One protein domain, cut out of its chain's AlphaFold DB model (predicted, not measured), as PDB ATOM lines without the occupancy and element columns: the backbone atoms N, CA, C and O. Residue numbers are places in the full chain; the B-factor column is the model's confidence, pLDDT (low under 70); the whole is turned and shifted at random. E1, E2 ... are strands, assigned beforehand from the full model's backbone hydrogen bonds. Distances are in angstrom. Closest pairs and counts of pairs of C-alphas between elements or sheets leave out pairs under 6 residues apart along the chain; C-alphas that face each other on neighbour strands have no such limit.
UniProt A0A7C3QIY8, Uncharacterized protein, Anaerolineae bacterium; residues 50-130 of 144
ATOM      1  N   GLY A  50     -11.647  75.808 316.247       96.19
ATOM      2  CA  GLY A  50     -12.511  76.033 315.082       96.19
ATOM      3  C   GLY A  50     -12.058  77.183 314.173       96.19
ATOM      4  O   GLY A  50     -12.845  77.644 313.358       96.19
ATOM      5  N   ARG A  51     -10.810  77.658 314.307       95.75
ATOM      6  CA  ARG A  51     -10.262  78.715 313.447       95.75
ATOM      7  C   ARG A  51     -10.040  78.209 312.024       95.75
ATOM      8  O   ARG A  51      -9.556  77.092 311.838       95.75
ATOM      9  N   THR A  52     -10.292  79.068 311.048       96.94
ATOM     10  CA  THR A  52      -9.888  78.867 309.651       96.94
ATOM     11  C   THR A  52      -8.899  79.953 309.239       96.94
ATOM     12  O   THR A  52      -8.856  81.032 309.832       96.94
ATOM     13  N   VAL A  53      -8.054  79.644 308.257       95.50
ATOM     14  CA  VAL A  53      -7.051  80.565 307.718       95.50
ATOM     15  C   VAL A  53      -7.262  80.655 306.219       95.50
ATOM     16  O   VAL A  53      -7.294  79.627 305.544       95.50
ATOM     17  N   GLU A  54      -7.376  81.874 305.714       96.75
ATOM     18  CA  GLU A  54      -7.356  82.172 304.289       96.75
ATOM     19  C   GLU A  54      -6.053  82.883 303.932       96.75
ATOM     20  O   GLU A  54      -5.537  83.707 304.693       96.75
ATOM     21  N   LYS A  55      -5.513  82.516 302.772       93.38
ATOM     22  CA  LYS A  55      -4.314  83.098 302.173       93.38
ATOM     23  C   LYS A  55      -4.741  83.909 300.955       93.38
ATOM     24  O   LYS A  55      -5.522  83.418 300.142       93.38
ATOM     25  N   GLU A  56      -4.155  85.087 300.796       93.12
ATOM     26  CA  GLU A  56      -4.302  85.933 299.613       93.12
ATOM     27  C   GLU A  56      -2.929  86.204 298.980       93.12
ATOM     28  O   GLU A  56      -1.923  86.337 299.677       93.12
ATOM     29  N   GLY A  57      -2.865  86.271 297.649       89.56
ATOM     30  CA  GLY A  57      -1.605  86.435 296.917       89.56
ATOM     31  C   GLY A  57      -0.817  85.125 296.696       89.56
ATOM     32  O   GLY A  57      -1.376  84.032 296.840       89.56
ATOM     33  N   PRO A  58       0.479  85.200 296.328       92.31
ATOM     34  CA  PRO A  58       1.311  86.405 296.321       92.31
ATOM     35  C   PRO A  58       0.882  87.444 295.279       92.31
ATOM     36  O   PRO A  58       0.539  87.107 294.147       92.31
ATOM     37  N   VAL A  59       0.921  88.716 295.669       93.81
ATOM     38  CA  VAL A  59       0.780  89.868 294.773       93.81
ATOM     39  C   VAL A  59       2.175  90.415 294.492       93.81
ATOM     40  O   VAL A  59       2.931  90.668 295.428       93.81
ATOM     41  N   PHE A  60       2.504  90.576 293.212       94.56
ATOM     42  CA  PHE A  60       3.772  91.142 292.755       94.56
ATOM     43  C   PHE A  60       3.576  92.605 292.379       94.56
ATOM     44  O   PHE A  60       2.693  92.943 291.589       94.56
ATOM     45  N   GLU A  61       4.425  93.455 292.930       96.00
ATOM     46  CA  GLU A  61       4.465  94.894 292.708       96.00
ATOM     47  C   GLU A  61       5.922  95.325 292.508       96.00
ATOM     48  O   GLU A  61       6.847  94.576 292.826       96.00
ATOM     49  N   ASP A  62       6.134  96.530 291.976       96.56
ATOM     50  CA  ASP A  62       7.468  97.127 291.820       96.56
ATOM     51  C   ASP A  62       8.500  96.183 291.167       96.56
ATOM     52  O   ASP A  62       9.639  96.078 291.621       96.56
ATOM     53  N   ILE A  63       8.086  95.460 290.118       96.88
ATOM     54  CA  ILE A  63       8.952  94.502 289.417       96.88
ATOM     55  C   ILE A  63      10.126  95.253 288.786       96.88
ATOM     56  O   ILE A  63       9.938  96.192 288.006       96.88
ATOM     57  N   VAL A  64      11.338  94.808 289.106       97.12
ATOM     58  CA  VAL A  64      12.589  95.313 288.544       97.12
ATOM     59  C   VAL A  64      13.175  94.217 287.657       97.12
ATOM     60  O   VAL A  64      13.427  93.125 288.165       97.12
ATOM     61  N   PRO A  65      13.402  94.473 286.354       96.94
ATOM     62  CA  PRO A  65      13.984  93.483 285.456       96.94
ATOM     63  C   PRO A  65      15.300  92.914 285.987       96.94
ATOM     64  O   PRO A  65      16.032  93.597 286.706       96.94
ATOM     65  N   ALA A  66      15.606  91.677 285.598       96.75
ATOM     66  CA  ALA A  66      16.909  91.088 285.868       96.75
ATOM     67  C   ALA A  66      18.034  91.978 285.289       96.75
ATOM     68  O   ALA A  66      17.832  92.565 284.215       96.75
ATOM     69  N   PRO A  67      19.191  92.088 285.964       96.62
ATOM     70  CA  PRO A  67      20.318  92.875 285.475       96.62
ATOM     71  C   PRO A  67      20.820  92.361 284.122       96.62
ATOM     72  O   PRO A  67      20.701  91.171 283.809       96.62
ATOM     73  N   GLY A  68      21.363  93.266 283.308       95.56
ATOM     74  CA  GLY A  68      21.957  92.906 282.021       95.56
ATOM     75  C   GLY A  68      23.324  92.222 282.176       95.56
ATOM     76  O   GLY A  68      23.903  92.253 283.263       95.56
ATOM     77  N   PRO A  69      23.883  91.642 281.093       94.19
ATOM     78  CA  PRO A  69      25.202  91.003 281.127       94.19
ATOM     79  C   PRO A  69      26.325  91.919 281.633       94.19
ATOM     80  O   PRO A  69      27.306  91.462 282.209       94.19
ATOM     81  N   GLU A  70      26.188  93.231 281.455       94.44
ATOM     82  CA  GLU A  70      27.127  94.234 281.962       94.44
ATOM     83  C   GLU A  70      27.237  94.286 283.498       94.44
ATOM     84  O   GLU A  70      28.187  94.875 284.014       94.44
ATOM     85  N   GLU A  71      26.292  93.675 284.217       96.50
ATOM     86  CA  GLU A  71      26.263  93.573 285.679       96.50
ATOM     87  C   GLU A  71      26.585  92.153 286.185       96.50
ATOM     88  O   GLU A  71      26.583  91.929 287.398       96.50
ATOM     89  N   ASP A  72      26.876  91.197 285.292       97.44
ATOM     90  CA  ASP A  72      27.235  89.827 285.671       97.44
ATOM     91  C   ASP A  72      28.489  89.786 286.553       97.44
ATOM     92  O   ASP A  72      29.486  90.479 286.321       97.44
ATOM     93  N   VAL A  73      28.464  88.914 287.559       97.62
ATOM     94  CA  VAL A  73      29.556  88.768 288.524       97.62
ATOM     95  C   VAL A  73      30.456  87.615 288.104       97.62
ATOM     96  O   VAL A  73      30.041  86.462 288.104       97.62
ATOM     97  N   TRP A  74      31.717  87.925 287.807       97.75
ATOM     98  CA  TRP A  74      32.743  86.945 287.454       97.75
ATOM     99  C   TRP A  74      33.775  86.836 288.574       97.75
ATOM    100  O   TRP A  74      34.413  87.823 288.935       97.75
ATOM    101  N   THR A  75      33.947  85.634 289.119       97.94
ATOM    102  CA  THR A  75      34.867  85.368 290.234       97.94
ATOM    103  C   THR A  75      35.931  84.358 289.820       97.94
ATOM    104  O   THR A  75      35.601  83.262 289.375       97.94
ATOM    105  N   LEU A  76      37.207  84.720 289.983       97.31
ATOM    106  CA  LEU A  76      38.318  83.789 289.786       97.31
ATOM    107  C   LEU A  76      38.279  82.700 290.859       97.31
ATOM    108  O   LEU A  76      38.250  83.007 292.052       97.31
ATOM    109  N   ASP A  77      38.374  81.454 290.420       97.12
ATOM    110  CA  ASP A  77      38.640  80.294 291.256       97.12
ATOM    111  C   ASP A  77      39.999  79.700 290.850       97.12
ATOM    112  O   ASP A  77      40.166  79.188 289.743       97.12
ATOM    113  N   GLU A  78      41.004  79.806 291.728       97.31
ATOM    114  CA  GLU A  78      42.351  79.276 291.461       97.31
ATOM    115  C   GLU A  78      42.401  77.738 291.454       97.31
ATOM    116  O   GLU A  78      43.390  77.166 290.988       97.31
ATOM    117  N   GLU A  79      41.360  77.070 291.958       96.38
ATOM    118  CA  GLU A  79      41.260  75.609 292.013       96.38
ATOM    119  C   GLU A  79      40.583  75.013 290.765       96.38
ATOM    120  O   GLU A  79      40.710  73.811 290.523       96.38
ATOM    121  N   MET A  80      39.908  75.837 289.952       95.44
ATOM    122  CA  MET A  80      39.315  75.416 288.678       95.44
ATOM    123  C   MET A  80      40.374  75.151 287.601       95.44
ATOM    124  O   MET A  80      41.468  75.727 287.600       95.44
ATOM    125  N   GLU A  81      40.037  74.284 286.643       95.69
ATOM    126  CA  GLU A  81      40.917  74.006 285.511       95.69
ATOM    127  C   GLU A  81      41.211  75.294 284.709       95.69
ATOM    128  O   GLU A  81      40.309  76.092 284.439       95.69
ATOM    129  N   PRO A  82      42.473  75.538 284.307       96.12
ATOM    130  CA  PRO A  82      42.809  76.731 283.543       96.12
ATOM    131  C   PRO A  82      42.002  76.845 282.244       96.12
ATOM    132  O   PRO A  82      41.981  75.919 281.432       96.12
ATOM    133  N   GLY A  83      41.398  78.012 282.019       95.88
ATOM    134  CA  GLY A  83      40.606  78.300 280.823       95.88
ATOM    135  C   GLY A  83      39.146  77.832 280.859       95.88
ATOM    136  O   GLY A  83      38.487  77.944 279.825       95.88
ATOM    137  N   THR A  84      38.633  77.326 281.987       96.38
ATOM    138  CA  THR A  84      37.215  76.941 282.112       96.38
ATOM    139  C   THR A  84      36.366  78.031 282.763       96.38
ATOM    140  O   THR A  84      36.864  78.906 283.478       96.38
ATOM    141  N   VAL A  85      35.063  77.996 282.477       97.38
ATOM    142  CA  VAL A  85      34.047  78.896 283.037       97.38
ATOM    143  C   VAL A  85      32.843  78.055 283.434       97.38
ATOM    144  O   VAL A  85      32.406  77.209 282.662       97.38
ATOM    145  N   ARG A  86      32.269  78.314 284.607       96.75
ATOM    146  CA  ARG A  86      31.041  77.676 285.090       96.75
ATOM    147  C   ARG A  86      30.059  78.737 285.556       96.75
ATOM    148  O   ARG A  86      30.424  79.622 286.329       96.75
ATOM    149  N   GLN A  87      28.804  78.632 285.132       96.56
ATOM    150  CA  GLN A  87      27.739  79.458 285.693       96.56
ATOM    151  C   GLN A  87      27.284  78.857 287.024       96.56
ATOM    152  O   GLN A  87      26.918  77.688 287.093       96.56
ATOM    153  N   ILE A  88      27.334  79.657 288.082       95.06
ATOM    154  CA  ILE A  88      26.989  79.240 289.446       95.06
ATOM    155  C   ILE A  88      25.711  79.899 289.961       95.06
ATOM    156  O   ILE A  88      25.171  79.460 290.972       95.06
ATOM    157  N   ASP A  89      25.242  80.943 289.279       94.38
ATOM    158  CA  ASP A  89      24.012  81.640 289.624       94.38
ATOM    159  C   ASP A  89      23.344  82.230 288.378       94.38
ATOM    160  O   ASP A  89      24.012  82.561 287.389       94.38
ATOM    161  N   TRP A  90      22.024  82.376 288.424       95.19
ATOM    162  CA  TRP A  90      21.214  82.827 287.295       95.19
ATOM    163  C   TRP A  90      20.556  84.157 287.603       95.19
ATOM    164  O   TRP A  90      19.999  84.359 288.683       95.19
ATOM    165  N   ALA A  91      20.577  85.041 286.607       95.81
ATOM    166  CA  ALA A  91      19.950  86.334 286.739       95.81
ATOM    167  C   ALA A  91      18.450  86.177 287.015       95.81
ATOM    168  O   ALA A  91      17.745  85.436 286.322       95.81
ATOM    169  N   THR A  92      17.960  86.898 288.017       94.50
ATOM    170  CA  THR A  92      16.550  86.907 288.396       94.50
ATOM    171  C   THR A  92      16.045  88.332 288.561       94.50
ATOM    172  O   THR A  92      16.786  89.250 288.923       94.50
ATOM    173  N   GLU A  93      14.762  88.521 288.275       95.94
ATOM    174  CA  GLU A  93      14.087  89.788 288.514       95.94
ATOM    175  C   GLU A  93      13.939  90.063 290.013       95.94
ATOM    176  O   GLU A  93      13.835  89.158 290.846       95.94
ATOM    177  N   GLY A  94      13.923  91.346 290.354       95.50
ATOM    178  CA  GLY A  94      13.497  91.814 291.661       95.50
ATOM    179  C   GLY A  94      12.005  92.104 291.658       95.50
ATOM    180  O   GLY A  94      11.412  92.389 290.618       95.50
ATOM    181  N   ALA A  95      11.392  92.078 292.833       96.44
ATOM    182  CA  ALA A  95      10.002  92.472 293.009       96.44
ATOM    183  C   ALA A  95       9.697  92.716 294.484       96.44
ATOM    184  O   ALA A  95      10.299  92.116 295.381       96.44
ATOM    185  N   ARG A  96       8.682  93.533 294.740       96.12
ATOM    186  CA  ARG A  96       7.972  93.530 296.013       96.12
ATOM    187  C   ARG A  96       6.880  92.466 295.954       96.12
ATOM    188  O   ARG A  96       6.016  92.507 295.084       96.12
ATOM    189  N   VAL A  97       6.908  91.520 296.883       95.06
ATOM    190  CA  VAL A  97       5.941  90.422 296.959       95.06
ATOM    191  C   VAL A  97       5.186  90.492 298.274       95.06
ATOM    192  O   VAL A  97       5.800  90.472 299.341       95.06
ATOM    193  N   THR A  98       3.860  90.537 298.192       95.31
ATOM    194  CA  THR A  98       2.973  90.594 299.359       95.31
ATOM    195  C   THR A  98       2.100  89.345 299.425       95.31
ATOM    196  O   THR A  98       1.434  89.000 298.450       95.31
ATOM    197  N   VAL A  99       2.073  88.677 300.578       95.38
ATOM    198  CA  VAL A  99       1.142  87.578 300.877       95.38
ATOM    199  C   VAL A  99       0.256  87.979 302.045       95.38
ATOM    200  O   VAL A  99       0.759  88.262 303.131       95.38
ATOM    201  N   GLY A 100      -1.055  87.962 301.833       95.56
ATOM    202  CA  GLY A 100      -2.049  88.239 302.861       95.56
ATOM    203  C   GLY A 100      -2.447  86.978 303.623       95.56
ATOM    204  O   GLY A 100      -2.536  85.881 303.058       95.56
ATOM    205  N   ARG A 101      -2.716  87.131 304.917       95.88
ATOM    206  CA  ARG A 101      -3.290  86.095 305.778       95.88
ATOM    207  C   ARG A 101      -4.448  86.661 306.579       95.88
ATOM    208  O   ARG A 101      -4.252  87.549 307.408       95.88
ATOM    209  N   THR A 102      -5.606  86.031 306.441       98.06
ATOM    210  CA  THR A 102      -6.793  86.315 307.249       98.06
ATOM    211  C   THR A 102      -7.128  85.093 308.096       98.06
ATOM    212  O   THR A 102      -7.163  83.969 307.601       98.06
ATOM    213  N   VAL A 103      -7.346  85.287 309.393       97.06
ATOM    214  CA  VAL A 103      -7.735  84.226 310.328       97.06
ATOM    215  C   VAL A 103      -9.127  84.522 310.850       97.06
ATOM    216  O   VAL A 103      -9.373  85.605 311.386       97.06
ATOM    217  N   TYR A 104     -10.004  83.531 310.759       98.12
ATOM    218  CA  TYR A 104     -11.367  83.600 311.264       98.12
ATOM    219  C   TYR A 104     -11.510  82.757 312.531       98.12
ATOM    220  O   TYR A 104     -10.823  81.744 312.703       98.12
ATOM    221  N   ASN A 105     -12.389  83.170 313.443       97.19
ATOM    222  CA  ASN A 105     -12.826  82.332 314.559       97.19
ATOM    223  C   ASN A 105     -13.894  81.312 314.112       97.19
ATOM    224  O   ASN A 105     -14.288  81.267 312.948       97.19
ATOM    225  N   ALA A 106     -14.364  80.489 315.053       97.19
ATOM    226  CA  ALA A 106     -15.388  79.476 314.788       97.19
ATOM    227  C   ALA A 106     -16.743  80.062 314.345       97.19
ATOM    228  O   ALA A 106     -17.519  79.362 313.697       97.19
ATOM    229  N   ASP A 107     -17.010  81.329 314.672       97.69
ATOM    230  CA  ASP A 107     -18.230  82.048 314.298       97.69
ATOM    231  C   ASP A 107     -18.112  82.720 312.913       97.69
ATOM    232  O   ASP A 107     -19.073  83.312 312.421       97.69
ATOM    233  N   GLY A 108     -16.951  82.599 312.254       97.31
ATOM    234  CA  GLY A 108     -16.673  83.188 310.942       97.31
ATOM    235  C   GLY A 108     -16.249  84.658 310.992       97.31
ATOM    236  O   GLY A 108     -16.205  85.318 309.957       97.31
ATOM    237  N   GLU A 109     -15.930  85.191 312.169       98.31
ATOM    238  CA  GLU A 109     -15.466  86.569 312.331       98.31
ATOM    239  C   GLU A 109     -13.949  86.653 312.154       98.31
ATOM    240  O   GLU A 109     -13.204  85.811 312.664       98.31
ATOM    241  N   VAL A 110     -13.478  87.704 311.482       98.06
ATOM    242  CA  VAL A 110     -12.045  87.982 311.340       98.06
ATOM    243  C   VAL A 110     -11.454  88.343 312.703       98.06
ATOM    244  O   VAL A 110     -11.879  89.304 313.342       98.06
ATOM    245  N   ILE A 111     -10.439  87.593 313.127       96.56
ATOM    246  CA  ILE A 111      -9.700  87.825 314.378       96.56
ATOM    247  C   ILE A 111      -8.249  88.253 314.154       96.56
ATOM    248  O   ILE A 111      -7.598  88.712 315.092       96.56
ATOM    249  N   LEU A 112      -7.730  88.087 312.937       96.19
ATOM    250  CA  LEU A 112      -6.400  88.537 312.539       96.19
ATOM    251  C   LEU A 112      -6.378  88.749 311.026       96.19
ATOM    252  O   LEU A 112      -6.873  87.900 310.289       96.19
ATOM    253  N   GLN A 113      -5.779  89.846 310.584       97.38
ATOM    254  CA  GLN A 113      -5.507  90.116 309.178       97.38
ATOM    255  C   GLN A 113      -4.134  90.774 309.083       97.38
ATOM    256  O   GLN A 113      -3.892  91.786 309.742       97.38
ATOM    257  N   GLU A 114      -3.228  90.165 308.328       95.62
ATOM    258  CA  GLU A 114      -1.828  90.579 308.242       95.62
ATOM    259  C   GLU A 114      -1.277  90.358 306.837       95.62
ATOM    260  O   GLU A 114      -1.603  89.360 306.196       95.62
ATOM    261  N   ASP A 115      -0.372  91.243 306.426       95.56
ATOM    262  CA  ASP A 115       0.382  91.123 305.184       95.56
ATOM    263  C   ASP A 115       1.854  90.829 305.478       95.56
ATOM    264  O   ASP A 115       2.498  91.490 306.299       95.56
ATOM    265  N   PHE A 116       2.401  89.859 304.758       92.69
ATOM    266  CA  PHE A 116       3.818  89.528 304.745       92.69
ATOM    267  C   PHE A 116       4.439  90.091 303.474       92.69
ATOM    268  O   PHE A 116       4.112  89.649 302.375       92.69
ATOM    269  N   VAL A 117       5.338  91.065 303.625       93.25
ATOM    270  CA  VAL A 117       6.004  91.732 302.500       93.25
ATOM    271  C   VAL A 117       7.459  91.284 302.417       93.25
ATOM    272  O   VAL A 117       8.223  91.462 303.366       93.25
ATOM    273  N   SER A 118       7.845  90.757 301.260       92.19
ATOM    274  CA  SER A 118       9.229  90.453 300.889       92.19
ATOM    275  C   SER A 118       9.676  91.394 299.776       92.19
ATOM    276  O   SER A 118       8.948  91.592 298.808       92.19
ATOM    277  N   ASN A 119      10.867  91.979 299.900       92.94
ATOM    278  CA  ASN A 119      11.458  92.812 298.852       92.94
ATOM    279  C   ASN A 119      12.653  92.065 298.265       92.94
ATOM    280  O   ASN A 119      13.693  91.956 298.917       92.94
ATOM    281  N   TYR A 120      12.485  91.533 297.060       91.75
ATOM    282  CA  TYR A 120      13.531  90.859 296.307       91.75
ATOM    283  C   TYR A 120      14.297  91.882 295.478       91.75
ATOM    284  O   TYR A 120      13.707  92.658 294.728       91.75
ATOM    285  N   ILE A 121      15.615  91.883 295.634       94.06
ATOM    286  CA  ILE A 121      16.521  92.709 294.836       94.06
ATOM    287  C   ILE A 121      16.843  91.914 293.562       94.06
ATOM    288  O   ILE A 121      17.098  90.713 293.686       94.06
ATOM    289  N   PRO A 122      16.818  92.536 292.366       95.81
ATOM    290  CA  PRO A 122      17.233  91.857 291.141       95.81
ATOM    291  C   PRO A 122      18.677  91.376 291.284       95.81
ATOM    292  O   PRO A 122      19.518  92.066 291.867       95.81
ATOM    293  N   TRP A 123      18.961  90.189 290.766       95.69
ATOM    294  CA  TRP A 123      20.257  89.539 290.928       95.69
ATOM    295  C   TRP A 123      20.835  89.202 289.554       95.69
ATOM    296  O   TRP A 123      20.069  88.722 288.717       95.69
ATOM    297  N   PRO A 124      22.119  89.490 289.276       97.56
ATOM    298  CA  PRO A 124      22.741  89.210 287.981       97.56
ATOM    299  C   PRO A 124      23.142  87.732 287.853       97.56
ATOM    300  O   PRO A 124      23.010  86.964 288.807       97.56
ATOM    301  N   ASN A 125      23.665  87.311 286.695       97.62
ATOM    302  CA  ASN A 125      24.273  85.983 286.615       97.62
ATOM    303  C   ASN A 125      25.590  85.962 287.401       97.62
ATOM    304  O   ASN A 125      26.318  86.957 287.469       97.62
ATOM    305  N   GLY A 126      25.909  84.799 287.960       97.38
ATOM    306  CA  GLY A 126      27.178  84.534 288.625       97.38
ATOM    307  C   GLY A 126      27.988  83.509 287.846       97.38
ATOM    308  O   GLY A 126      27.496  82.417 287.562       97.38
ATOM    309  N   TYR A 127      29.244  83.830 287.553       97.75
ATOM    310  CA  TYR A 127      30.198  82.946 286.891       97.75
ATOM    311  C   TYR A 127      31.438  82.753 287.763       97.75
ATOM    312  O   TYR A 127      31.981  83.706 288.328       97.75
ATOM    313  N   MET A 128      31.912  81.514 287.843       97.50
ATOM    314  CA  MET A 128      33.259  81.188 288.303       97.50
ATOM    315  C   MET A 128      34.132  80.853 287.098       97.50
ATOM    316  O   MET A 128      33.655  80.232 286.148       97.50
ATOM    317  N   TYR A 129      35.393  81.268 287.122       97.75
ATOM    318  CA  TYR A 129      36.329  80.994 286.035       97.75
ATOM    319  C   TYR A 129      37.704  80.584 286.554       97.75
ATOM    320  O   TYR A 129      38.152  81.081 287.587       97.75
ATOM    321  N   GLY A 130      38.377  79.700 285.818       97.56
ATOM    322  CA  GLY A 130      39.721  79.228 286.140       97.56
ATOM    323  C   GLY A 130      40.839  80.158 285.647       97.56
ATOM    324  O   GLY A 130      40.609  81.071 284.842       97.56
TER     325      GLY A 130
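What this domain is: This is residues 50 to 130 of the 144 residues of an uncharacterized protein of Anaerolineae bacterium (UniProt A0A7C3QIY8). The domain is a long, thin rod of two three-stranded sheets set end to end: a long, twisted ribbon of E1, E4 and E5, and a small sheet of E2, E6 and E3 farther along the axis. Three links, residues 65 to 72, 90 to 93 and 121 to 125, run between the two sheets, and the hairpin of E4 and E5 turns at the far end of the ribbon. The printed part has 81 residues, with no named helix and six named strands in the order E1, E2, E3, E4, E5, E6; the class is all strand. The ribbon has the order E1, E4, E5 and is antiparallel throughout; the small sheet has the order E2, E6, E3 and is mixed. The whole is extended, with a radius of gyration of the C-alphas of 21.2 A and spans of 69 by 26 by 11 A.

How they stand to each other: Start near the first printed residue with E1, residues 52 to 64, an edge strand of the larger sheet. Its neighbour is E4, residues 94 to 104, the inner strand; the two are antiparallel, with 165 degrees between their directions. Look at C-alphas 63 and 95, which face each other at 4.3 A, and then at N 54 and O 102, within hydrogen-bond range at 2.8 A, and N 64 and O 94 at 2.9 A. On from E4, a tight link leads to E5, residues 110 to 120, the other edge strand, and E4 and E5 form a hairpin. They are antiparallel at 168 degrees; C-alphas 100 and 115 face each other at 4.4 A, and N 97 and O 118 are within hydrogen-bond range at 2.8 A. This sheet is twisted, its C-alphas lying up to 4.7 A off its best plane. Now turn to the small sheet, where E2, residues 73 to 76, is an edge strand and E6, residues 126 to 129, is the inner one. E2 and E6 are parallel, with 23 degrees between their directions; C-alphas 74 and 127 face each other at 4.8 A, and N 127 and O 73 are 2.8 A apart, within hydrogen-bond range. E3, residues 85 to 89, is the other edge strand, antiparallel to E6 at 156 degrees; C-alphas 129 and 85 face each other at 4.3 A, and N 86 and O 128 are within hydrogen-bond range at 2.8 A. Each strand of the larger sheet is apart from each strand of the small one, with no C-alphas within 8 A.

Where its parts are: Find C-alpha 52 at (-9.888, 78.867, 309.651); from there E1 runs 34.9 A to C-alpha 64 at (12.589, 95.313, 288.544). E2, from Val 73 to Leu 76, is 10.2 A long, and E3, from Val 85 to Asp 89, is 12.3 A. E4 runs back from Gly 94 to Tyr 104 over 32.7 A, and E5 from Val 110 to Tyr 120 over 29.8 A. E6 begins at Gly 126 and ends, 10.1 A on, at C-alpha 129, printed at (36.329, 80.994, 286.035).

The domain as a whole: Look for the two C-alphas farthest apart at Pro 82 and Asp 107, 68.6 A from each other; those of Gly 50 and Gly 130, the first and last printed residues, are 59.8 A apart. The printed part has no cut. The links E3 to E4, E4 to E5 and E5 to E6 are tight, the links E1 to E2 and E2 to E3 are short, and there is no long link. In the B-factor column of this predicted model you will find a mean pLDDT of 96.0 for the printed part, and no printed residue is under 70.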